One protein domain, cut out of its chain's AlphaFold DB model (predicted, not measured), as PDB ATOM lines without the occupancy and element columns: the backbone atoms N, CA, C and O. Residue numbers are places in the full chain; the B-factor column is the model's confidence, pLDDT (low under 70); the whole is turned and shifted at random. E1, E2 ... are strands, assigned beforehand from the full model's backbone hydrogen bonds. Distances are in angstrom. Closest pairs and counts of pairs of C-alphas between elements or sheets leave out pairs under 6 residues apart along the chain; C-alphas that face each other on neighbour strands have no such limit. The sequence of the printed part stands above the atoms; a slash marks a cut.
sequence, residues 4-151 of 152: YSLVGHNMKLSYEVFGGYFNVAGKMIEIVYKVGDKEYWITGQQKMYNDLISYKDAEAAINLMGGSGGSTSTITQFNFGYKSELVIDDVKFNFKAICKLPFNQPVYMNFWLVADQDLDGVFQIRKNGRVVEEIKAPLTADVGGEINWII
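AT A GLANCE: This is residues 4 to 151 of the 152 residues of the protein "Putative phage protein" of Paenibacillus alvei (strain ATCC 6344 / DSM 29 / NBRC 3343 / NCIMB 9371 / NCTC 6352) (UniProt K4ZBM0). Two strand layers lie face to face as a sandwich with their strands crossed at 39 degrees, and the hairpin of E6 and E7, which belongs to one layer, runs on beyond the body as a long arm whose tip, residues 64 to 69, stands free. One layer is a sheet curled like part of a barrel, E6 - E7 - E8 - E9 - E12, all antiparallel; the other is a branched sheet of E1, E2, E3, E4, E5, E10 and E11, its neighbour pairs also antiparallel. The printed part has 148 residues with twelve named strands, E1 to E12 in order along the chain, and no named helix; the class is all strand. It is only just loose, close to compact, with a radius of gyration of the C-alphas of 18.1 A, and it spans 66 by 32 by 26 A, the arm making the length.

IN THESE COORDINATES: E1, residues 4 to 8, begins at C-alpha 4 at (-10.881, 5.646, 11.137) and is 13.5 A long. E2, residues 11 to 16, and E3, residues 22 to 24, follow. E4, residues 27 to 35, is 25.6 A long, and E5 takes residues 38 to 41. E6, residues 51 to 62, is 35.8 A long and ends at C-alpha 62 at (-20.223, -27.427, 4.430). E7, residues 71 to 88, is the longest strand, with 18 residues and 50.4 A. E8, residues 91 to 102, is 34.3 A long, and E9, residues 108 to 115, is 23.2 A. E10 takes residues 122 to 127 and E11 residues 130 to 136. E12, residues 145 to 150, is 16.8 A long and ends at C-alpha 150 at (4.123, -6.497, 3.459).

HOW THE PARTS SIT: In the branched sheet E1 to E5 form a meander, each strand the antiparallel neighbour of the one before. The hairpin of E1 and E2 has N 6 and O 13 within hydrogen-bond range at 2.9 A; E2 and E3 have N 23 and O 14 at 2.8 A. E4 has three neighbours in staggered pairing: E3, beside residues 27 to 29, and E5, beside residues 32 to 35, lie on one side of it, and E10, beside residues 28 to 34, on the other side. Here N 29 and O 22 are 2.8 A apart, N 40 and O 33 2.7 A, and N 124 and O 32 2.8 A. E11 is an edge strand beside E10, with N 123 and O 135 at 2.8 A. In the second sheet E6 to E9 form another meander. E6 and E7 form a hairpin, with N 53 and O 81 at 2.8 A and N 61 and O 72 at 2.9 A. E7 and E8 have N 99 and O 80 at 2.7 A, E8 and E9 have N 96 and O 112 at 2.8 A, and the edge strand E12 has N 149 and O 109 at 2.8 A to E9. Between the sheets, the closest C-alphas of E5 and E7 are those of Tyr 40 and Ile 88, 6.5 A apart, and those of E2 and E7 are Tyr 15 and Gly 81, 7.4 A apart. E4 and E8 are apart.

THE WHOLE: The C-alphas farthest apart are those of Asp 37 and Gly 67, at 67.5 A. The printed part has no cut and no long link; it changes sheet at the links E5 to E6, E9 to E10 and E11 to E12, each short but not tight. Both sheets are strongly twisted. The mean pLDDT of the printed part is 91.8; nine residues are under 70, namely residue 5, residues 7 to 10 and residues 66 to 69.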
ATOM      1  N   TYR A   4     -10.285   6.976  11.193       75.12
ATOM      2  CA  TYR A   4     -10.881   5.646  11.137       75.12
ATOM      3  C   TYR A   4      -9.900   4.646  11.745       75.12
ATOM      4  O   TYR A   4      -8.710   4.705  11.447       75.12
ATOM      5  N   SER A   5     -10.357   3.769  12.637       69.25
ATOM      6  CA  SER A   5      -9.495   2.801  13.324       69.25
ATOM      7  C   SER A   5     -10.134   1.421  13.364       69.25
ATOM      8  O   SER A   5     -11.328   1.302  13.629       69.25
ATOM      9  N   LEU A   6      -9.315   0.388  13.188       70.56
ATOM     10  CA  LEU A   6      -9.647  -0.990  13.515       70.56
ATOM     11  C   LEU A   6      -8.743  -1.435  14.673       70.56
ATOM     12  O   LEU A   6      -7.522  -1.268  14.626       70.56
ATOM     13  N   VAL A   7      -9.349  -1.964  15.735       60.28
ATOM     14  CA  VAL A   7      -8.638  -2.501  16.904       60.28
ATOM     15  C   VAL A   7      -8.815  -4.015  16.908       60.28
ATOM     16  O   VAL A   7      -9.938  -4.506  16.998       60.28
ATOM     17  N   GLY A   8      -7.712  -4.754  16.791       57.69
ATOM     18  CA  GLY A   8      -7.695  -6.218  16.778       57.69
ATOM     19  C   GLY A   8      -6.263  -6.757  16.755       57.69
ATOM     20  O   GLY A   8      -5.353  -6.055  16.323       57.69
ATOM     21  N   HIS A   9      -6.043  -7.981  17.250       59.59
ATOM     22  CA  HIS A   9      -4.716  -8.630  17.306       59.59
ATOM     23  C   HIS A   9      -3.617  -7.817  18.023       59.59
ATOM     24  O   HIS A   9      -2.485  -7.757  17.555       59.59
ATOM     25  N   ASN A  10      -3.930  -7.163  19.150       64.94
ATOM     26  CA  ASN A  10      -3.000  -6.284  19.887       64.94
ATOM     27  C   ASN A  10      -2.405  -5.121  19.067       64.94
ATOM     28  O   ASN A  10      -1.473  -4.457  19.519       64.94
ATOM     29  N   MET A  11      -2.956  -4.826  17.888       71.50
ATOM     30  CA  MET A  11      -2.499  -3.746  17.027       71.50
ATOM     31  C   MET A  11      -3.576  -2.668  16.918       71.50
ATOM     32  O   MET A  11      -4.760  -2.944  16.711       71.50
ATOM     33  N   LYS A  12      -3.147  -1.410  17.049       80.06
ATOM     34  CA  LYS A  12      -3.953  -0.247  16.688       80.06
ATOM     35  C   LYS A  12      -3.586   0.149  15.266       80.06
ATOM     36  O   LYS A  12      -2.438   0.506  14.998       80.06
ATOM     37  N   LEU A  13      -4.563   0.047  14.375       86.75
ATOM     38  CA  LEU A  13      -4.416   0.331  12.958       86.75
ATOM     39  C   LEU A  13      -5.436   1.394  12.583       86.75
ATOM     40  O   LEU A  13      -6.616   1.275  12.911       86.75
ATOM     41  N   SER A  14      -4.984   2.462  11.945       90.19
ATOM     42  CA  SER A  14      -5.850   3.586  11.603       90.19
ATOM     43  C   SER A  14      -5.331   4.344  10.398       90.19
ATOM     44  O   SER A  14      -4.172   4.187  10.032       90.19
ATOM     45  N   TYR A  15      -6.152   5.222   9.836       92.38
ATOM     46  CA  TYR A  15      -5.660   6.289   8.972       92.38
ATOM     47  C   TYR A  15      -6.246   7.641   9.392       92.38
ATOM     48  O   TYR A  15      -7.337   7.721   9.971       92.38
ATOM     49  N   GLU A  16      -5.483   8.701   9.141       92.75
ATOM     50  CA  GLU A  16      -5.901  10.081   9.359       92.75
ATOM     51  C   GLU A  16      -6.765  10.532   8.183       92.75
ATOM     52  O   GLU A  16      -6.311  10.542   7.040       92.75
ATOM     53  N   VAL A  17      -8.016  10.925   8.445       92.62
ATOM     54  CA  VAL A  17      -8.917  11.367   7.366       92.62
ATOM     55  C   VAL A  17      -8.381  12.637   6.711       92.62
ATOM     56  O   VAL A  17      -8.511  12.806   5.506       92.62
ATOM     57  N   PHE A  18      -7.736  13.517   7.473       93.94
ATOM     58  CA  PHE A  18      -7.018  14.653   6.907       93.94
ATOM     59  C   PHE A  18      -5.585  14.228   6.566       93.94
ATOM     60  O   PHE A  18      -4.845  13.807   7.453       93.94
ATOM     61  N   GLY A  19      -5.207  14.306   5.289       93.31
ATOM     62  CA  GLY A  19      -3.878  13.909   4.806       93.31
ATOM     63  C   GLY A  19      -3.721  12.432   4.412       93.31
ATOM     64  O   GLY A  19      -2.786  12.110   3.687       93.31
ATOM     65  N   GLY A  20      -4.617  11.527   4.816       94.00
ATOM     66  CA  GLY A  20      -4.634  10.141   4.318       94.00
ATOM     67  C   GLY A  20      -3.516   9.243   4.862       94.00
ATOM     68  O   GLY A  20      -3.343   8.116   4.415       94.00
ATOM     69  N   TYR A  21      -2.738   9.698   5.840       95.00
ATOM     70  CA  TYR A  21      -1.647   8.901   6.397       95.00
ATOM     71  C   TYR A  21      -2.170   7.667   7.128       95.00
ATOM     72  O   TYR A  21      -3.043   7.782   7.993       95.00
ATOM     73  N   PHE A  22      -1.590   6.499   6.858       94.62
ATOM     74  CA  PHE A  22      -1.849   5.317   7.677       94.62
ATOM     75  C   PHE A  22      -0.967   5.353   8.921       94.62
ATOM     76  O   PHE A  22       0.226   5.625   8.846       94.62
ATOM     77  N   ASN A  23      -1.545   5.036  10.074       91.94
ATOM     78  CA  ASN A  23      -0.810   4.726  11.288       91.94
ATOM     79  C   ASN A  23      -0.936   3.229  11.551       91.94
ATOM     80  O   ASN A  23      -2.016   2.729  11.882       91.94
ATOM     81  N   VAL A  24       0.180   2.528  11.388       87.38
ATOM     82  CA  VAL A  24       0.260   1.088  11.591       87.38
ATOM     83  C   VAL A  24       1.230   0.819  12.731       87.38
ATOM     84  O   VAL A  24       2.434   1.029  12.591       87.38
ATOM     85  N   ALA A  25       0.703   0.384  13.881       82.75
ATOM     86  CA  ALA A  25       1.493   0.113  15.086       82.75
ATOM     87  C   ALA A  25       2.413   1.286  15.497       82.75
ATOM     88  O   ALA A  25       3.571   1.092  15.862       82.75
ATOM     89  N   GLY A  26       1.910   2.522  15.408       83.94
ATOM     90  CA  GLY A  26       2.657   3.730  15.774       83.94
ATOM     91  C   GLY A  26       3.609   4.249  14.695       83.94
ATOM     92  O   GLY A  26       4.202   5.308  14.885       83.94
ATOM     93  N   LYS A  27       3.745   3.554  13.559       89.44
ATOM     94  CA  LYS A  27       4.520   4.016  12.403       89.44
ATOM     95  C   LYS A  27       3.588   4.697  11.401       89.44
ATOM     96  O   LYS A  27       2.585   4.110  10.993       89.44
ATOM     97  N   MET A  28       3.920   5.924  11.011       94.06
ATOM     98  CA  MET A  28       3.229   6.649   9.949       94.06
ATOM     99  C   MET A  28       3.716   6.140   8.596       94.06
ATOM    100  O   MET A  28       4.925   6.112   8.359       94.06
ATOM    101  N   ILE A  29       2.787   5.728   7.739       96.00
ATOM    102  CA  ILE A  29       3.061   5.316   6.365       96.00
ATOM    103  C   ILE A  29       2.583   6.407   5.419       96.00
ATOM    104  O   ILE A  29       1.426   6.835   5.478       96.00
ATOM    105  N   GLU A  30       3.487   6.829   4.548       97.06
ATOM    106  CA  GLU A  30       3.290   7.907   3.589       97.06
ATOM    107  C   GLU A  30       3.640   7.401   2.193       97.06
ATOM    108  O   GLU A  30       4.554   6.588   2.025       97.06
ATOM    109  N   ILE A  31       2.915   7.896   1.197       97.94
ATOM    110  CA  ILE A  31       3.046   7.492  -0.197       97.94
ATOM    111  C   ILE A  31       3.422   8.702  -1.036       97.94
ATOM    112  O   ILE A  31       2.750   9.737  -1.003       97.94
ATOM    113  N   VAL A  32       4.492   8.534  -1.808       98.25
ATOM    114  CA  VAL A  32       4.995   9.519  -2.761       98.25
ATOM    115  C   VAL A  32       5.187   8.820  -4.099       98.25
ATOM    116  O   VAL A  32       5.735   7.723  -4.158       98.25
ATOM    117  N   TYR A  33       4.735   9.448  -5.176       98.25
ATOM    118  CA  TYR A  33       5.061   9.030  -6.530       98.25
ATOM    119  C   TYR A  33       6.103   9.994  -7.092       98.25
ATOM    120  O   TYR A  33       5.917  11.203  -7.001       98.25
ATOM    121  N   LYS A  34       7.222   9.501  -7.620       98.19
ATOM    122  CA  LYS A  34       8.348  10.348  -8.040       98.19
ATOM    123  C   LYS A  34       8.673  10.137  -9.515       98.19
ATOM    124  O   LYS A  34       8.775   9.000  -9.959       98.19
ATOM    125  N   VAL A  35       8.868  11.226 -10.258       97.75
ATOM    126  CA  VAL A  35       9.243  11.224 -11.683       97.75
ATOM    127  C   VAL A  35      10.457  12.130 -11.857       97.75
ATOM    128  O   VAL A  35      10.349  13.346 -11.696       97.75
ATOM    129  N   GLY A  36      11.626  11.551 -12.149       95.38
ATOM    130  CA  GLY A  36      12.890  12.296 -12.125       95.38
ATOM    131  C   GLY A  36      13.109  12.945 -10.754       95.38
ATOM    132  O   GLY A  36      13.123  12.247  -9.744       95.38
ATOM    133  N   ASP A  37      13.213  14.274 -10.709       95.44
ATOM    134  CA  ASP A  37      13.358  15.046  -9.463       95.44
ATOM    135  C   ASP A  37      12.026  15.534  -8.866       95.44
ATOM    136  O   ASP A  37      12.009  16.106  -7.775       95.44
ATOM    137  N   LYS A  38      10.898  15.313  -9.550       96.88
ATOM    138  CA  LYS A  38       9.578  15.784  -9.111       96.88
ATOM    139  C   LYS A  38       8.902  14.759  -8.203       96.88
ATOM    140  O   LYS A  38       8.780  13.590  -8.569       96.88
ATOM    141  N   GLU A  39       8.425  15.206  -7.041       97.69
ATOM    142  CA  GLU A  39       7.698  14.381  -6.066       97.69
ATOM    143  C   GLU A  39       6.215  14.762  -6.007       97.69
ATOM    144  O   GLU A  39       5.855  15.870  -5.618       97.69
ATOM    145  N   TYR A  40       5.348  13.805  -6.318       97.94
ATOM    146  CA  TYR A  40       3.905  13.893  -6.147       97.94
ATOM    147  C   TYR A  40       3.515  13.233  -4.821       97.94
ATOM    148  O   TYR A  40       3.504  12.007  -4.681       97.94
ATOM    149  N   TRP A  41       3.193  14.049  -3.821       97.81
ATOM    150  CA  TRP A  41       2.793  13.574  -2.495       97.81
ATOM    151  C   TRP A  41       1.355  13.043  -2.512       97.81
ATOM    152  O   TRP A  41       0.399  13.801  -2.364       97.81
ATOM    153  N   ILE A  42       1.192  11.732  -2.694       97.75
ATOM    154  CA  ILE A  42      -0.124  11.076  -2.761       97.75
ATOM    155  C   ILE A  42      -0.844  11.151  -1.406       97.75
ATOM    156  O   ILE A  42      -2.057  11.366  -1.336       97.75
ATOM    157  N   THR A  43      -0.092  11.020  -0.315       97.12
ATOM    158  CA  THR A  43      -0.553  11.324   1.049       97.12
ATOM    159  C   THR A  43       0.052  12.634   1.535       97.12
ATOM    160  O   THR A  43       1.175  12.970   1.169       97.12
ATOM    161  N   GLY A  44      -0.653  13.334   2.417       95.06
ATOM    162  CA  GLY A  44      -0.217  14.598   3.014       95.06
ATOM    163  C   GLY A  44      -0.767  15.850   2.358       95.06
ATOM    164  O   GLY A  44      -0.423  16.958   2.762       95.06
ATOM    165  N   GLN A  45      -1.667  15.685   1.392       95.88
ATOM    166  CA  GLN A  45      -2.412  16.800   0.825       95.88
ATOM    167  C   GLN A  45      -3.355  17.403   1.872       95.88
ATOM    168  O   GLN A  45      -3.900  16.692   2.721       95.88
ATOM    169  N   GLN A  46      -3.605  18.711   1.783       93.69
ATOM    170  CA  GLN A  46      -4.563  19.423   2.641       93.69
ATOM    171  C   GLN A  46      -6.021  19.127   2.232       93.69
ATOM    172  O   GLN A  46      -6.809  20.023   1.944       93.69
ATOM    173  N   LYS A  47      -6.380  17.840   2.183       93.69
ATOM    174  CA  LYS A  47      -7.677  17.314   1.749       93.69
ATOM    175  C   LYS A  47      -8.168  16.218   2.699       93.69
ATOM    176  O   LYS A  47      -7.391  15.585   3.417       93.69
ATOM    177  N   MET A  48      -9.483  16.003   2.690       93.56
ATOM    178  CA  MET A  48     -10.137  14.879   3.357       93.56
ATOM    179  C   MET A  48     -10.138  13.626   2.469       93.56
ATOM    180  O   MET A  48     -10.634  13.648   1.346       93.56
ATOM    181  N   TYR A  49      -9.645  12.524   3.020       96.06
ATOM    182  CA  TYR A  49      -9.630  11.173   2.464       96.06
ATOM    183  C   TYR A  49     -10.763  10.362   3.119       96.06
ATOM    184  O   TYR A  49     -10.542   9.446   3.908       96.06
ATOM    185  N   ASN A  50     -12.007  10.782   2.894       93.38
ATOM    186  CA  ASN A  50     -13.187  10.316   3.635       93.38
ATOM    187  C   ASN A  50     -14.033   9.266   2.897       93.38
ATOM    188  O   ASN A  50     -15.055   8.838   3.431       93.38
ATOM    189  N   ASP A  51     -13.613   8.832   1.709       96.12
ATOM    190  CA  ASP A  51     -14.267   7.744   0.981       96.12
ATOM    191  C   ASP A  51     -13.758   6.390   1.497       96.12
ATOM    192  O   ASP A  51     -12.801   5.801   0.986       96.12
ATOM    193  N   LEU A  52     -14.349   5.981   2.620       95.00
ATOM    194  CA  LEU A  52     -13.955   4.834   3.428       95.00
ATOM    195  C   LEU A  52     -14.236   3.503   2.719       95.00
ATOM    196  O   LEU A  52     -15.333   3.247   2.226       95.00
ATOM    197  N   ILE A  53     -13.272   2.591   2.807       95.56
ATOM    198  CA  ILE A  53     -13.414   1.187   2.426       95.56
ATOM    199  C   ILE A  53     -13.275   0.342   3.689       95.56
ATOM    200  O   ILE A  53     -12.292   0.467   4.414       95.56
ATOM    201  N   SER A  54     -14.234  -0.544   3.955       94.75
ATOM    202  CA  SER A  54     -14.136  -1.514   5.049       94.75
ATOM    203  C   SER A  54     -14.949  -2.761   4.737       94.75
ATOM    204  O   SER A  54     -16.119  -2.664   4.376       94.75
ATOM    205  N   TYR A  55     -14.340  -3.933   4.890       94.44
ATOM    206  CA  TYR A  55     -15.000  -5.218   4.666       94.44
ATOM    207  C   TYR A  55     -14.239  -6.358   5.354       94.44
ATOM    208  O   TYR A  55     -13.152  -6.168   5.902       94.44
ATOM    209  N   LYS A  56     -14.834  -7.552   5.348       94.00
ATOM    210  CA  LYS A  56     -14.249  -8.775   5.903       94.00
ATOM    211  C   LYS A  56     -14.256  -9.854   4.833       94.00
ATOM    212  O   LYS A  56     -15.263  -9.990   4.142       94.00
ATOM    213  N   ASP A  57     -13.181 -10.621   4.751       93.44
ATOM    214  CA  ASP A  57     -13.181 -11.864   3.987       93.44
ATOM    215  C   ASP A  57     -13.581 -13.002   4.926       93.44
ATOM    216  O   ASP A  57     -13.181 -13.024   6.095       93.44
ATOM    217  N   ALA A  58     -14.419 -13.914   4.442       93.06
ATOM    218  CA  ALA A  58     -14.914 -15.046   5.210       93.06
ATOM    219  C   ALA A  58     -15.110 -16.260   4.304       93.06
ATOM    220  O   ALA A  58     -15.447 -16.124   3.128       93.06
ATOM    221  N   GLU A  59     -14.929 -17.440   4.877       92.38
ATOM    222  CA  GLU A  59     -15.156 -18.723   4.223       92.38
ATOM    223  C   GLU A  59     -16.211 -19.529   4.982       92.38
ATOM    224  O   GLU A  59     -16.395 -19.356   6.192       92.38
ATOM    225  N   ALA A  60     -16.913 -20.409   4.268       90.81
ATOM    226  CA  ALA A  60     -17.850 -21.353   4.853       90.81
ATOM    227  C   ALA A  60     -17.545 -22.765   4.351       90.81
ATOM    228  O   ALA A  60     -17.475 -23.000   3.145       90.81
ATOM    229  N   ALA A  61     -17.386 -23.703   5.280       87.94
ATOM    230  CA  ALA A  61     -17.218 -25.115   4.984       87.94
ATOM    231  C   ALA A  61     -18.528 -25.849   5.282       87.94
ATOM    232  O   ALA A  61     -19.110 -25.706   6.360       87.94
ATOM    233  N   ILE A  62     -18.996 -26.638   4.315       86.88
ATOM    234  CA  ILE A  62     -20.223 -27.427   4.430       86.88
ATOM    235  C   ILE A  62     -19.841 -28.902   4.380       86.88
ATOM    236  O   ILE A  62     -19.221 -29.357   3.418       86.88
ATOM    237  N   ASN A  63     -20.231 -29.663   5.403       82.12
ATOM    238  CA  ASN A  63     -20.076 -31.111   5.381       82.12
ATOM    239  C   ASN A  63     -21.306 -31.760   4.733       82.12
ATOM    240  O   ASN A  63     -22.339 -31.931   5.377       82.12
ATOM    241  N   LEU A  64     -21.177 -32.138   3.459       78.94
ATOM    242  CA  LEU A  64     -22.251 -32.760   2.676       78.94
ATOM    243  C   LEU A  64     -22.448 -34.260   2.967       78.94
ATOM    244  O   LEU A  64     -23.442 -34.829   2.527       78.94
ATOM    245  N   MET A  65     -21.523 -34.912   3.688       78.75
ATOM    246  CA  MET A  65     -21.580 -36.359   3.971       78.75
ATOM    247  C   MET A  65     -22.086 -36.699   5.382       78.75
ATOM    248  O   MET A  65     -22.443 -37.844   5.647       78.75
ATOM    249  N   GLY A  66     -22.133 -35.727   6.296       64.69
ATOM    250  CA  GLY A  66     -22.731 -35.897   7.621       64.69
ATOM    251  C   GLY A  66     -24.229 -35.605   7.575       64.69
ATOM    252  O   GLY A  66     -24.618 -34.492   7.232       64.69
ATOM    253  N   GLY A  67     -25.073 -36.570   7.953       62.75
ATOM    254  CA  GLY A  67     -26.545 -36.502   7.872       62.75
ATOM    255  C   GLY A  67     -27.253 -35.365   8.635       62.75
ATOM    256  O   GLY A  67     -28.476 -35.368   8.705       62.75
ATOM    257  N   SER A  68     -26.521 -34.398   9.199       61.75
ATOM    258  CA  SER A  68     -27.045 -33.216   9.897       61.75
ATOM    259  C   SER A  68     -26.715 -31.871   9.228       61.75
ATOM    260  O   SER A  68     -27.066 -30.837   9.788       61.75
ATOM    261  N   GLY A  69     -26.078 -31.843   8.048       61.62
ATOM    262  CA  GLY A  69     -25.934 -30.613   7.247       61.62
ATOM    263  C   GLY A  69     -25.239 -29.448   7.968       61.62
ATOM    264  O   GLY A  69     -25.626 -28.294   7.798       61.62
ATOM    265  N   GLY A  70     -24.240 -29.736   8.806       70.88
ATOM    266  CA  GLY A  70     -23.516 -28.707   9.550       70.88
ATOM    267  C   GLY A  70     -22.681 -27.801   8.637       70.88
ATOM    268  O   GLY A  70     -21.881 -28.289   7.834       70.88
ATOM    269  N   SER A  71     -22.839 -26.486   8.799       80.56
ATOM    270  CA  SER A  71     -21.995 -25.458   8.181       80.56
ATOM    271  C   SER A  71     -21.164 -24.739   9.240       80.56
ATOM    272  O   SER A  71     -21.717 -24.285  10.245       80.56
ATOM    273  N   THR A  72     -19.865 -24.571   9.006       84.44
ATOM    274  CA  THR A  72     -19.005 -23.686   9.806       84.44
ATOM    275  C   THR A  72     -18.583 -22.493   8.963       84.44
ATOM    276  O   THR A  72     -18.266 -22.647   7.787       84.44
ATOM    277  N   SER A  73     -18.590 -21.295   9.548       87.81
ATOM    278  CA  SER A  73     -18.133 -20.068   8.889       87.81
ATOM    279  C   SER A  73     -17.034 -19.403   9.701       87.81
ATOM    280  O   SER A  73     -17.196 -19.232  10.913       87.81
ATOM    281  N   THR A  74     -15.975 -18.957   9.034       91.31
ATOM    282  CA  THR A  74     -14.820 -18.325   9.674       91.31
ATOM    283  C   THR A  74     -14.435 -17.068   8.907       91.31
ATOM    284  O   THR A  74     -14.316 -17.087   7.686       91.31
ATOM    285  N   ILE A  75     -14.240 -15.955   9.617       91.19
ATOM    286  CA  ILE A  75     -13.643 -14.748   9.030       91.19
ATOM    287  C   ILE A  75     -12.153 -15.030   8.832       91.19
ATOM    288  O   ILE A  75     -11.499 -15.479   9.767       91.19
ATOM    289  N   THR A  76     -11.616 -14.746   7.650       92.19
ATOM    290  CA  THR A  76     -10.214 -15.005   7.288       92.19
ATOM    291  C   THR A  76      -9.368 -13.731   7.236       92.19
ATOM    292  O   THR A  76      -8.156 -13.801   7.439       92.19
ATOM    293  N   GLN A  77      -9.980 -12.555   7.048       91.56
ATOM    294  CA  GLN A  77      -9.257 -11.281   6.978       91.56
ATOM    295  C   GLN A  77     -10.164 -10.085   7.306       91.56
ATOM    296  O   GLN A  77     -11.332 -10.046   6.916       91.56
ATOM    297  N   PHE A  78      -9.617  -9.077   7.992       92.00
ATOM    298  CA  PHE A  78     -10.233  -7.749   8.104       92.00
ATOM    299  C   PHE A  78      -9.532  -6.771   7.170       92.00
ATOM    300  O   PHE A  78      -8.307  -6.767   7.081       92.00
ATOM    301  N   ASN A  79     -10.301  -5.914   6.508       93.69
ATOM    302  CA  ASN A  79      -9.786  -4.977   5.520       93.69
ATOM    303  C   ASN A  79     -10.333  -3.583   5.793       93.69
ATOM    304  O   ASN A  79     -11.539  -3.425   5.990       93.69
ATOM    305  N   PHE A  80      -9.468  -2.573   5.760       94.69
ATOM    306  CA  PHE A  80      -9.910  -1.185   5.821       94.69
ATOM    307  C   PHE A  80      -8.988  -0.247   5.053       94.69
ATOM    308  O   PHE A  80      -7.805  -0.521   4.884       94.69
ATOM    309  N   GLY A  81      -9.511   0.893   4.624       96.31
ATOM    310  CA  GLY A  81      -8.740   1.877   3.889       96.31
ATOM    311  C   GLY A  81      -9.617   2.965   3.306       96.31
ATOM    312  O   GLY A  81     -10.696   3.237   3.829       96.31
ATOM    313  N   TYR A  82      -9.173   3.576   2.219       97.38
ATOM    314  CA  TYR A  82      -9.925   4.626   1.545       97.38
ATOM    315  C   TYR A  82      -9.587   4.684   0.056       97.38
ATOM    316  O   TYR A  82      -8.590   4.117  -0.403       97.38
ATOM    317  N   LYS A  83     -10.402   5.431  -0.690       97.69
ATOM    318  CA  LYS A  83     -10.055   5.942  -2.018       97.69
ATOM    319  C   LYS A  83     -10.064   7.471  -2.034       97.69
ATOM    320  O   LYS A  83     -10.716   8.109  -1.214       97.69
ATOM    321  N   SER A  84      -9.288   8.064  -2.929       97.75
ATOM    322  CA  SER A  84      -9.212   9.510  -3.102       97.75
ATOM    323  C   SER A  84      -8.832   9.860  -4.529       97.75
ATOM    324  O   SER A  84      -7.948   9.248  -5.120       97.75
ATOM    325  N   GLU A  85      -9.464  10.904  -5.038       97.81
ATOM    326  CA  GLU A  85      -9.031  11.622  -6.232       97.81
ATOM    327  C   GLU A  85      -8.150  12.802  -5.798       97.81
ATOM    328  O   GLU A  85      -8.466  13.480  -4.815       97.81
ATOM    329  N   LEU A  86      -7.042  13.048  -6.481       97.19
ATOM    330  CA  LEU A  86      -6.082  14.107  -6.178       97.19
ATOM    331  C   LEU A  86      -5.736  14.833  -7.476       97.19
ATOM    332  O   LEU A  86      -5.680  14.206  -8.526       97.19
ATOM    333  N   VAL A  87      -5.475  16.132  -7.392       97.38
ATOM    334  CA  VAL A  87      -4.876  16.901  -8.487       97.38
ATOM    335  C   VAL A  87      -3.615  17.531  -7.920       97.38
ATOM    336  O   VAL A  87      -3.701  18.301  -6.963       97.38
ATOM    337  N   ILE A  88      -2.453  17.130  -8.434       97.00
ATOM    338  CA  ILE A  88      -1.138  17.551  -7.938       97.00
ATOM    339  C   ILE A  88      -0.318  17.982  -9.147       97.00
ATOM    340  O   ILE A  88      -0.045  17.162 -10.021       97.00
ATOM    341  N   ASP A  89       0.068  19.256  -9.187       95.19
ATOM    342  CA  ASP A  89       0.818  19.859 -10.294       95.19
ATOM    343  C   ASP A  89       0.228  19.517 -11.676       95.19
ATOM    344  O   ASP A  89       0.933  18.990 -12.540       95.19
ATOM    345  N   ASP A  90      -1.076  19.775 -11.824       96.06
ATOM    346  CA  ASP A  90      -1.896  19.540 -13.024       96.06
ATOM    347  C   ASP A  90      -2.067  18.073 -13.456       96.06
ATOM    348  O   ASP A  90      -2.664  17.810 -14.493       96.06
ATOM    349  N   VAL A  91      -1.625  17.114 -12.635       97.81
ATOM    350  CA  VAL A  91      -1.854  15.679 -12.853       97.81
ATOM    351  C   VAL A  91      -2.981  15.184 -11.961       97.81
ATOM    352  O   VAL A  91      -2.935  15.363 -10.735       97.81
ATOM    353  N   LYS A  92      -3.975  14.511 -12.542       98.38
ATOM    354  CA  LYS A  92      -5.039  13.863 -11.779       98.38
ATOM    355  C   LYS A  92      -4.624  12.447 -11.396       98.38
ATOM    356  O   LYS A  92      -4.435  11.583 -12.245       98.38
ATOM    357  N   PHE A  93      -4.587  12.174 -10.095       98.44
ATOM    358  CA  PHE A  93      -4.364  10.840  -9.552       98.44
ATOM    359  C   PHE A  93      -5.634  10.263  -8.934       98.44
ATOM    360  O   PHE A  93      -6.291  10.910  -8.117       98.44
ATOM    361  N   ASN A  94      -5.931   9.003  -9.239       98.38
ATOM    362  CA  ASN A  94      -6.877   8.205  -8.465       98.38
ATOM    363  C   ASN A  94      -6.092   7.217  -7.616       98.38
ATOM    364  O   ASN A  94      -5.364   6.375  -8.137       98.38
ATOM    365  N   PHE A  95      -6.244   7.323  -6.303       98.31
ATOM    366  CA  PHE A  95      -5.511   6.517  -5.346       98.31
ATOM    367  C   PHE A  95      -6.464   5.722  -4.463       98.31
ATOM    368  O   PHE A  95      -7.475   6.234  -3.984       98.31
ATOM    369  N   LYS A  96      -6.119   4.468  -4.209       98.38
ATOM    370  CA  LYS A  96      -6.800   3.596  -3.260       98.38
ATOM    371  C   LYS A  96      -5.747   2.880  -2.430       98.38
ATOM    372  O   LYS A  96      -4.813   2.302  -2.975       98.38
ATOM    373  N   ALA A  97      -5.928   2.897  -1.119       97.69
ATOM    374  CA  ALA A  97      -5.071   2.192  -0.179       97.69
ATOM    375  C   ALA A  97      -5.933   1.366   0.766       97.69
ATOM    376  O   ALA A  97      -6.902   1.883   1.319       97.69
ATOM    377  N   ILE A  98      -5.587   0.094   0.949       97.00
ATOM    378  CA  ILE A  98      -6.294  -0.834   1.832       97.00
ATOM    379  C   ILE A  98      -5.266  -1.564   2.695       97.00
ATOM    380  O   ILE A  98      -4.421  -2.293   2.185       97.00
ATOM    381  N   CYS A  99      -5.366  -1.406   4.010       94.81
ATOM    382  CA  CYS A  99      -4.677  -2.237   4.983       94.81
ATOM    383  C   CYS A  99      -5.427  -3.566   5.141       94.81
ATOM    384  O   CYS A  99      -6.642  -3.597   5.368       94.81
ATOM    385  N   LYS A 100      -4.686  -4.662   4.998       93.88
ATOM    386  CA  LYS A 100      -5.174  -6.038   4.947       93.88
ATOM    387  C   LYS A 100      -4.635  -6.787   6.161       93.88
ATOM    388  O   LYS A 100      -3.420  -6.878   6.339       93.88
ATOM    389  N   LEU A 101      -5.532  -7.297   7.002       91.94
ATOM    390  CA  LEU A 101      -5.214  -7.985   8.255       91.94
ATOM    391  C   LEU A 101      -5.672  -9.446   8.185       91.94
ATOM    392  O   LEU A 101      -6.731  -9.785   8.732       91.94
ATOM    393  N   PRO A 102      -4.944 -10.308   7.463       91.25
ATOM    394  CA  PRO A 102      -5.269 -11.723   7.411       91.25
ATOM    395  C   PRO A 102      -4.988 -12.399   8.759       91.25
ATOM    396  O   PRO A 102      -4.032 -12.058   9.458       91.25
ATOM    397  N   PHE A 103      -5.810 -13.379   9.136       86.81
ATOM    398  CA  PHE A 103      -5.532 -14.211  10.309       86.81
ATOM    399  C   PHE A 103      -4.310 -15.106  10.051       86.81
ATOM    400  O   PHE A 103      -4.205 -15.730   8.998       86.81
ATOM    401  N   ASN A 104      -3.403 -15.200  11.030       85.25
ATOM    402  CA  ASN A 104      -2.191 -16.036  10.988       85.25
ATOM    403  C   ASN A 104      -1.245 -15.776   9.798       85.25
ATOM    404  O   ASN A 104      -0.438 -16.637   9.453       85.25
ATOM    405  N   GLN A 105      -1.329 -14.604   9.172       89.44
ATOM    406  CA  GLN A 105      -0.468 -14.194   8.063       89.44
ATOM    407  C   GLN A 105       0.006 -12.748   8.282       89.44
ATOM    408  O   GLN A 105      -0.615 -12.008   9.051       89.44
ATOM    409  N   PRO A 106       1.101 -12.316   7.635       90.31
ATOM    410  CA  PRO A 106       1.587 -10.946   7.762       90.31
ATOM    411  C   PRO A 106       0.557  -9.905   7.307       90.31
ATOM    412  O   PRO A 106      -0.089 -10.061   6.271       90.31
ATOM    413  N   VAL A 107       0.452  -8.803   8.057       90.50
ATOM    414  CA  VAL A 107      -0.313  -7.619   7.637       90.50
ATOM    415  C   VAL A 107       0.383  -6.989   6.431       90.50
ATOM    416  O   VAL A 107       1.602  -6.809   6.421       90.50
ATOM    417  N   TYR A 108      -0.394  -6.612   5.422       94.31
ATOM    418  CA  TYR A 108       0.115  -5.943   4.228       94.31
ATOM    419  C   TYR A 108      -0.792  -4.781   3.827       94.31
ATOM    420  O   TYR A 108      -1.936  -4.667   4.273       94.31
ATOM    421  N   MET A 109      -0.266  -3.881   3.006       95.69
ATOM    422  CA  MET A 109      -1.048  -2.828   2.375       95.69
ATOM    423  C   MET A 109      -1.142  -3.075   0.883       95.69
ATOM    424  O   MET A 109      -0.149  -3.365   0.220       95.69
ATOM    425  N   ASN A 110      -2.358  -2.953   0.381       97.75
ATOM    426  CA  ASN A 110      -2.664  -2.926  -1.029       97.75
ATOM    427  C   ASN A 110      -2.792  -1.469  -1.469       97.75
ATOM    428  O   ASN A 110      -3.590  -0.719  -0.901       97.75
ATOM    429  N   PHE A 111      -2.016  -1.085  -2.471       98.12
ATOM    430  CA  PHE A 111      -2.065   0.226  -3.093       98.12
ATOM    431  C   PHE A 111      -2.479   0.088  -4.542       98.12
ATOM    432  O   PHE A 111      -1.980  -0.778  -5.252       98.12
ATOM    433  N   TRP A 112      -3.349   0.981  -4.982       98.38
ATOM    434  CA  TRP A 112      -3.740   1.121  -6.370       98.38
ATOM    435  C   TRP A 112      -3.663   2.590  -6.757       98.38
ATOM    436  O   TRP A 112      -4.188   3.447  -6.039       98.38
ATOM    437  N   LEU A 113      -2.979   2.870  -7.859       98.38
ATOM    438  CA  LEU A 113      -2.711   4.221  -8.332       98.38
ATOM    439  C   LEU A 113      -2.941   4.294  -9.842       98.38
ATOM    440  O   LEU A 113      -2.473   3.438 -10.588       98.38
ATOM    441  N   VAL A 114      -3.650   5.335 -10.265       98.38
ATOM    442  CA  VAL A 114      -3.878   5.710 -11.667       98.38
ATOM    443  C   VAL A 114      -3.506   7.174 -11.821       98.38
ATOM    444  O   VAL A 114      -3.810   7.961 -10.921       98.38
ATOM    445  N   ALA A 115      -2.921   7.534 -12.957       98.38
ATOM    446  CA  ALA A 115      -2.776   8.915 -13.407       98.38
ATOM    447  C   ALA A 115      -3.573   9.120 -14.705       98.38
ATOM    448  O   ALA A 115      -3.762   8.169 -15.459       98.38
ATOM    449  N   ASP A 116      -4.017  10.341 -14.977       98.50
ATOM    450  CA  ASP A 116      -4.665  10.728 -16.243       98.50
ATOM    451  C   ASP A 116      -3.674  10.957 -17.401       98.50
ATOM    452  O   ASP A 116      -4.069  11.279 -18.520       98.50
ATOM    453  N   GLN A 117      -2.381  10.771 -17.144       98.06
ATOM    454  CA  GLN A 117      -1.302  10.906 -18.115       98.06
ATOM    455  C   GLN A 117      -0.216   9.852 -17.888       98.06
ATOM    456  O   GLN A 117      -0.063   9.317 -16.787       98.06
ATOM    457  N   ASP A 118       0.571   9.596 -18.931       98.25
ATOM    458  CA  ASP A 118       1.729   8.709 -18.856       98.25
ATOM    459  C   ASP A 118       2.825   9.321 -17.974       98.25
ATOM    460  O   ASP A 118       3.207  10.484 -18.137       98.25
ATOM    461  N   LEU A 119       3.361   8.526 -17.047       97.69
ATOM    462  CA  LEU A 119       4.442   8.919 -16.147       97.69
ATOM    463  C   LEU A 119       5.440   7.769 -15.993       97.69
ATOM    464  O   LEU A 119       5.092   6.705 -15.491       97.69
ATOM    465  N   ASP A 120       6.704   7.983 -16.353       97.62
ATOM    466  CA  ASP A 120       7.776   7.018 -16.062       97.62
ATOM    467  C   ASP A 120       8.374   7.311 -14.682       97.62
ATOM    468  O   ASP A 120       9.364   8.033 -14.540       97.62
ATOM    469  N   GLY A 121       7.691   6.830 -13.642       97.25
ATOM    470  CA  GLY A 121       8.028   7.119 -12.255       97.25
ATOM    471  C   GLY A 121       8.273   5.901 -11.371       97.25
ATOM    472  O   GLY A 121       8.226   4.735 -11.779       97.25
ATOM    473  N   VAL A 122       8.541   6.205 -10.106       98.00
ATOM    474  CA  VAL A 122       8.738   5.245  -9.022       98.00
ATOM    475  C   VAL A 122       7.710   5.481  -7.920       98.00
ATOM    476  O   VAL A 122       7.410   6.617  -7.545       98.00
ATOM    477  N   PHE A 123       7.172   4.392  -7.384       98.19
ATOM    478  CA  PHE A 123       6.296   4.400  -6.224       98.19
ATOM    479  C   PHE A 123       7.148   4.263  -4.961       98.19
ATOM    480  O   PHE A 123       7.826   3.251  -4.773       98.19
ATOM    481  N   GLN A 124       7.129   5.280  -4.105       98.12
ATOM    482  CA  GLN A 124       7.885   5.312  -2.859       98.12
ATOM    483  C   GLN A 124       6.967   5.137  -1.656       98.12
ATOM    484  O   GLN A 124       5.974   5.850  -1.488       98.12
ATOM    485  N   ILE A 125       7.372   4.236  -0.766       97.69
ATOM    486  CA  ILE A 125       6.753   4.062   0.544       97.69
ATOM    487  C   ILE A 125       7.704   4.646   1.578       97.69
ATOM    488  O   ILE A 125       8.868   4.239   1.674       97.69
ATOM    489  N   ARG A 126       7.211   5.598   2.372       97.12
ATOM    490  CA  ARG A 126       7.966   6.202   3.472       97.12
ATOM    491  C   ARG A 126       7.384   5.782   4.819       97.12
ATOM    492  O   ARG A 126       6.169   5.701   4.987       97.12
ATOM    493  N   LYS A 127       8.266   5.495   5.779       95.44
ATOM    494  CA  LYS A 127       7.940   5.280   7.196       95.44
ATOM    495  C   LYS A 127       8.510   6.438   8.004       95.44
ATOM    496  O   LYS A 127       9.731   6.578   8.076       95.44
ATOM    497  N   ASN A 128       7.649   7.227   8.644       94.19
ATOM    498  CA  ASN A 128       8.046   8.391   9.450       94.19
ATOM    499  C   ASN A 128       9.035   9.317   8.700       94.19
ATOM    500  O   ASN A 128      10.102   9.652   9.218       94.19
ATOM    501  N   GLY A 129       8.724   9.652   7.449       94.19
ATOM    502  CA  GLY A 129       9.510  10.520   6.574       94.19
ATOM    503  C   GLY A 129      10.697   9.857   5.870       94.19
ATOM    504  O   GLY A 129      11.310  10.481   5.007       94.19
ATOM    505  N   ARG A 130      11.045   8.604   6.191       95.94
ATOM    506  CA  ARG A 130      12.175   7.888   5.568       95.94
ATOM    507  C   ARG A 130      11.690   6.936   4.489       95.94
ATOM    508  O   ARG A 130      10.814   6.123   4.768       95.94
ATOM    509  N   VAL A 131      12.282   6.988   3.297       97.06
ATOM    510  CA  VAL A 131      12.032   6.000   2.234       97.06
ATOM    511  C   VAL A 131      12.452   4.620   2.733       97.06
ATOM    512  O   VAL A 131      13.577   4.444   3.198       97.06
ATOM    513  N   VAL A 132      11.530   3.663   2.676       96.88
ATOM    514  CA  VAL A 132      11.787   2.262   3.049       96.88
ATOM    515  C   VAL A 132      11.623   1.301   1.888       96.88
ATOM    516  O   VAL A 132      12.150   0.201   1.956       96.88
ATOM    517  N   GLU A 133      10.908   1.715   0.847       96.81
ATOM    518  CA  GLU A 133      10.719   0.950  -0.375       96.81
ATOM    519  C   GLU A 133      10.625   1.927  -1.547       96.81
ATOM    520  O   GLU A 133       9.979   2.976  -1.435       96.81
ATOM    521  N   GLU A 134      11.248   1.568  -2.664       97.00
ATOM    522  CA  GLU A 134      11.131   2.275  -3.933       97.00
ATOM    523  C   GLU A 134      10.933   1.247  -5.046       97.00
ATOM    524  O   GLU A 134      11.744   0.342  -5.228       97.00
ATOM    525  N   ILE A 135       9.830   1.378  -5.777       97.12
ATOM    526  CA  ILE A 135       9.399   0.394  -6.768       97.12
ATOM    527  C   ILE A 135       9.280   1.106  -8.108       97.12
ATOM    528  O   ILE A 135       8.537   2.082  -8.219       97.12
ATOM    529  N   LYS A 136       9.975   0.615  -9.141       97.31
ATOM    530  CA  LYS A 136       9.773   1.108 -10.509       97.31
ATOM    531  C   LYS A 136       8.327   0.837 -10.926       97.31
ATOM    532  O   LYS A 136       7.922  -0.318 -11.018       97.31
ATOM    533  N   ALA A 137       7.568   1.903 -11.157       96.88
ATOM    534  CA  ALA A 137       6.126   1.850 -11.352       96.88
ATOM    535  C   ALA A 137       5.705   2.879 -12.414       96.88
ATOM    536  O   ALA A 137       5.073   3.883 -12.074       96.88
ATOM    537  N   PRO A 138       6.074   2.675 -13.693       97.31
ATOM    538  CA  PRO A 138       5.582   3.527 -14.763       97.31
ATOM    539  C   PRO A 138       4.054   3.430 -14.820       97.31
ATOM    540  O   PRO A 138       3.490   2.336 -14.755       97.31
ATOM    541  N   LEU A 139       3.395   4.578 -14.909       97.62
ATOM    542  CA  LEU A 139       1.955   4.687 -15.075       97.62
ATOM    543  C   LEU A 139       1.650   4.994 -16.538       97.62
ATOM    544  O   LEU A 139       2.271   5.867 -17.141       97.62
ATOM    545  N   THR A 140       0.679   4.273 -17.085       98.06
ATOM    546  CA  THR A 140       0.036   4.606 -18.357       98.06
ATOM    547  C   THR A 140      -1.279   5.306 -18.045       98.06
ATOM    548  O   THR A 140      -1.966   4.907 -17.100       98.06
ATOM    549  N   ALA A 141      -1.621   6.330 -18.822       98.06
ATOM    550  CA  ALA A 141      -2.836   7.112 -18.656       98.06
ATOM    551  C   ALA A 141      -4.064   6.202 -18.500       98.06
ATOM    552  O   ALA A 141      -4.280   5.281 -19.290       98.06
ATOM    553  N   ASP A 142      -4.838   6.448 -17.445       97.69
ATOM    554  CA  ASP A 142      -6.065   5.735 -17.081       97.69
ATOM    555  C   ASP A 142      -5.913   4.223 -16.808       97.69
ATOM    556  O   ASP A 142      -6.905   3.513 -16.617       97.69
ATOM    557  N   VAL A 143      -4.680   3.716 -16.700       97.75
ATOM    558  CA  VAL A 143      -4.390   2.324 -16.332       97.75
ATOM    559  C   VAL A 143      -3.965   2.244 -14.870       97.75
ATOM    560  O   VAL A 143      -3.054   2.930 -14.412       97.75
ATOM    561  N   GLY A 144      -4.628   1.367 -14.117       94.81
ATOM    562  CA  GLY A 144      -4.320   1.149 -12.707       94.81
ATOM    563  C   GLY A 144      -3.129   0.235 -12.485       94.81
ATOM    564  O   GLY A 144      -3.166  -0.933 -12.868       94.81
ATOM    565  N   GLY A 145      -2.117   0.753 -11.791       96.19
ATOM    566  CA  GLY A 145      -1.070  -0.049 -11.170       96.19
ATOM    567  C   GLY A 145      -1.501  -0.521  -9.785       96.19
ATOM    568  O   GLY A 145      -2.191   0.205  -9.068       96.19
ATOM    569  N   GLU A 146      -1.092  -1.727  -9.396       97.00
ATOM    570  CA  GLU A 146      -1.411  -2.316  -8.094       97.00
ATOM    571  C   GLU A 146      -0.157  -2.896  -7.434       97.00
ATOM    572  O   GLU A 146       0.637  -3.581  -8.076       97.00
ATOM    573  N   ILE A 147       0.022  -2.621  -6.141       96.88
ATOM    574  CA  ILE A 147       1.155  -3.095  -5.342       96.88
ATOM    575  C   ILE A 147       0.637  -3.664  -4.024       96.88
ATOM    576  O   ILE A 147      -0.119  -3.011  -3.306       96.88
ATOM    577  N   ASN A 148       1.109  -4.860  -3.671       96.75
ATOM    578  CA  ASN A 148       0.960  -5.423  -2.334       96.75
ATOM    579  C   ASN A 148       2.291  -5.328  -1.592       96.75
ATOM    580  O   ASN A 148       3.286  -5.907  -2.019       96.75
ATOM    581  N   TRP A 149       2.298  -4.620  -0.469       96.31
ATOM    582  CA  TRP A 149       3.492  -4.392   0.330       96.31
ATOM    583  C   TRP A 149       3.309  -4.919   1.750       96.31
ATOM    584  O   TRP A 149       2.452  -4.448   2.501       96.31
ATOM    585  N   ILE A 150       4.118  -5.913   2.116       93.88
ATOM    586  CA  ILE A 150       4.123  -6.497   3.459       93.88
ATOM    587  C   ILE A 150       4.699  -5.477   4.438       93.88
ATOM    588  O   ILE A 150       5.785  -4.932   4.230       93.88
ATOM    589  N   ILE A 151       3.986  -5.229   5.534       87.56
ATOM    590  CA  ILE A 151       4.446  -4.277   6.538       87.56
ATOM    591  C   ILE A 151       5.544  -4.932   7.385       87.56
ATOM    592  O   ILE A 151       5.267  -5.816   8.192       87.56
TER     593      ILE A 151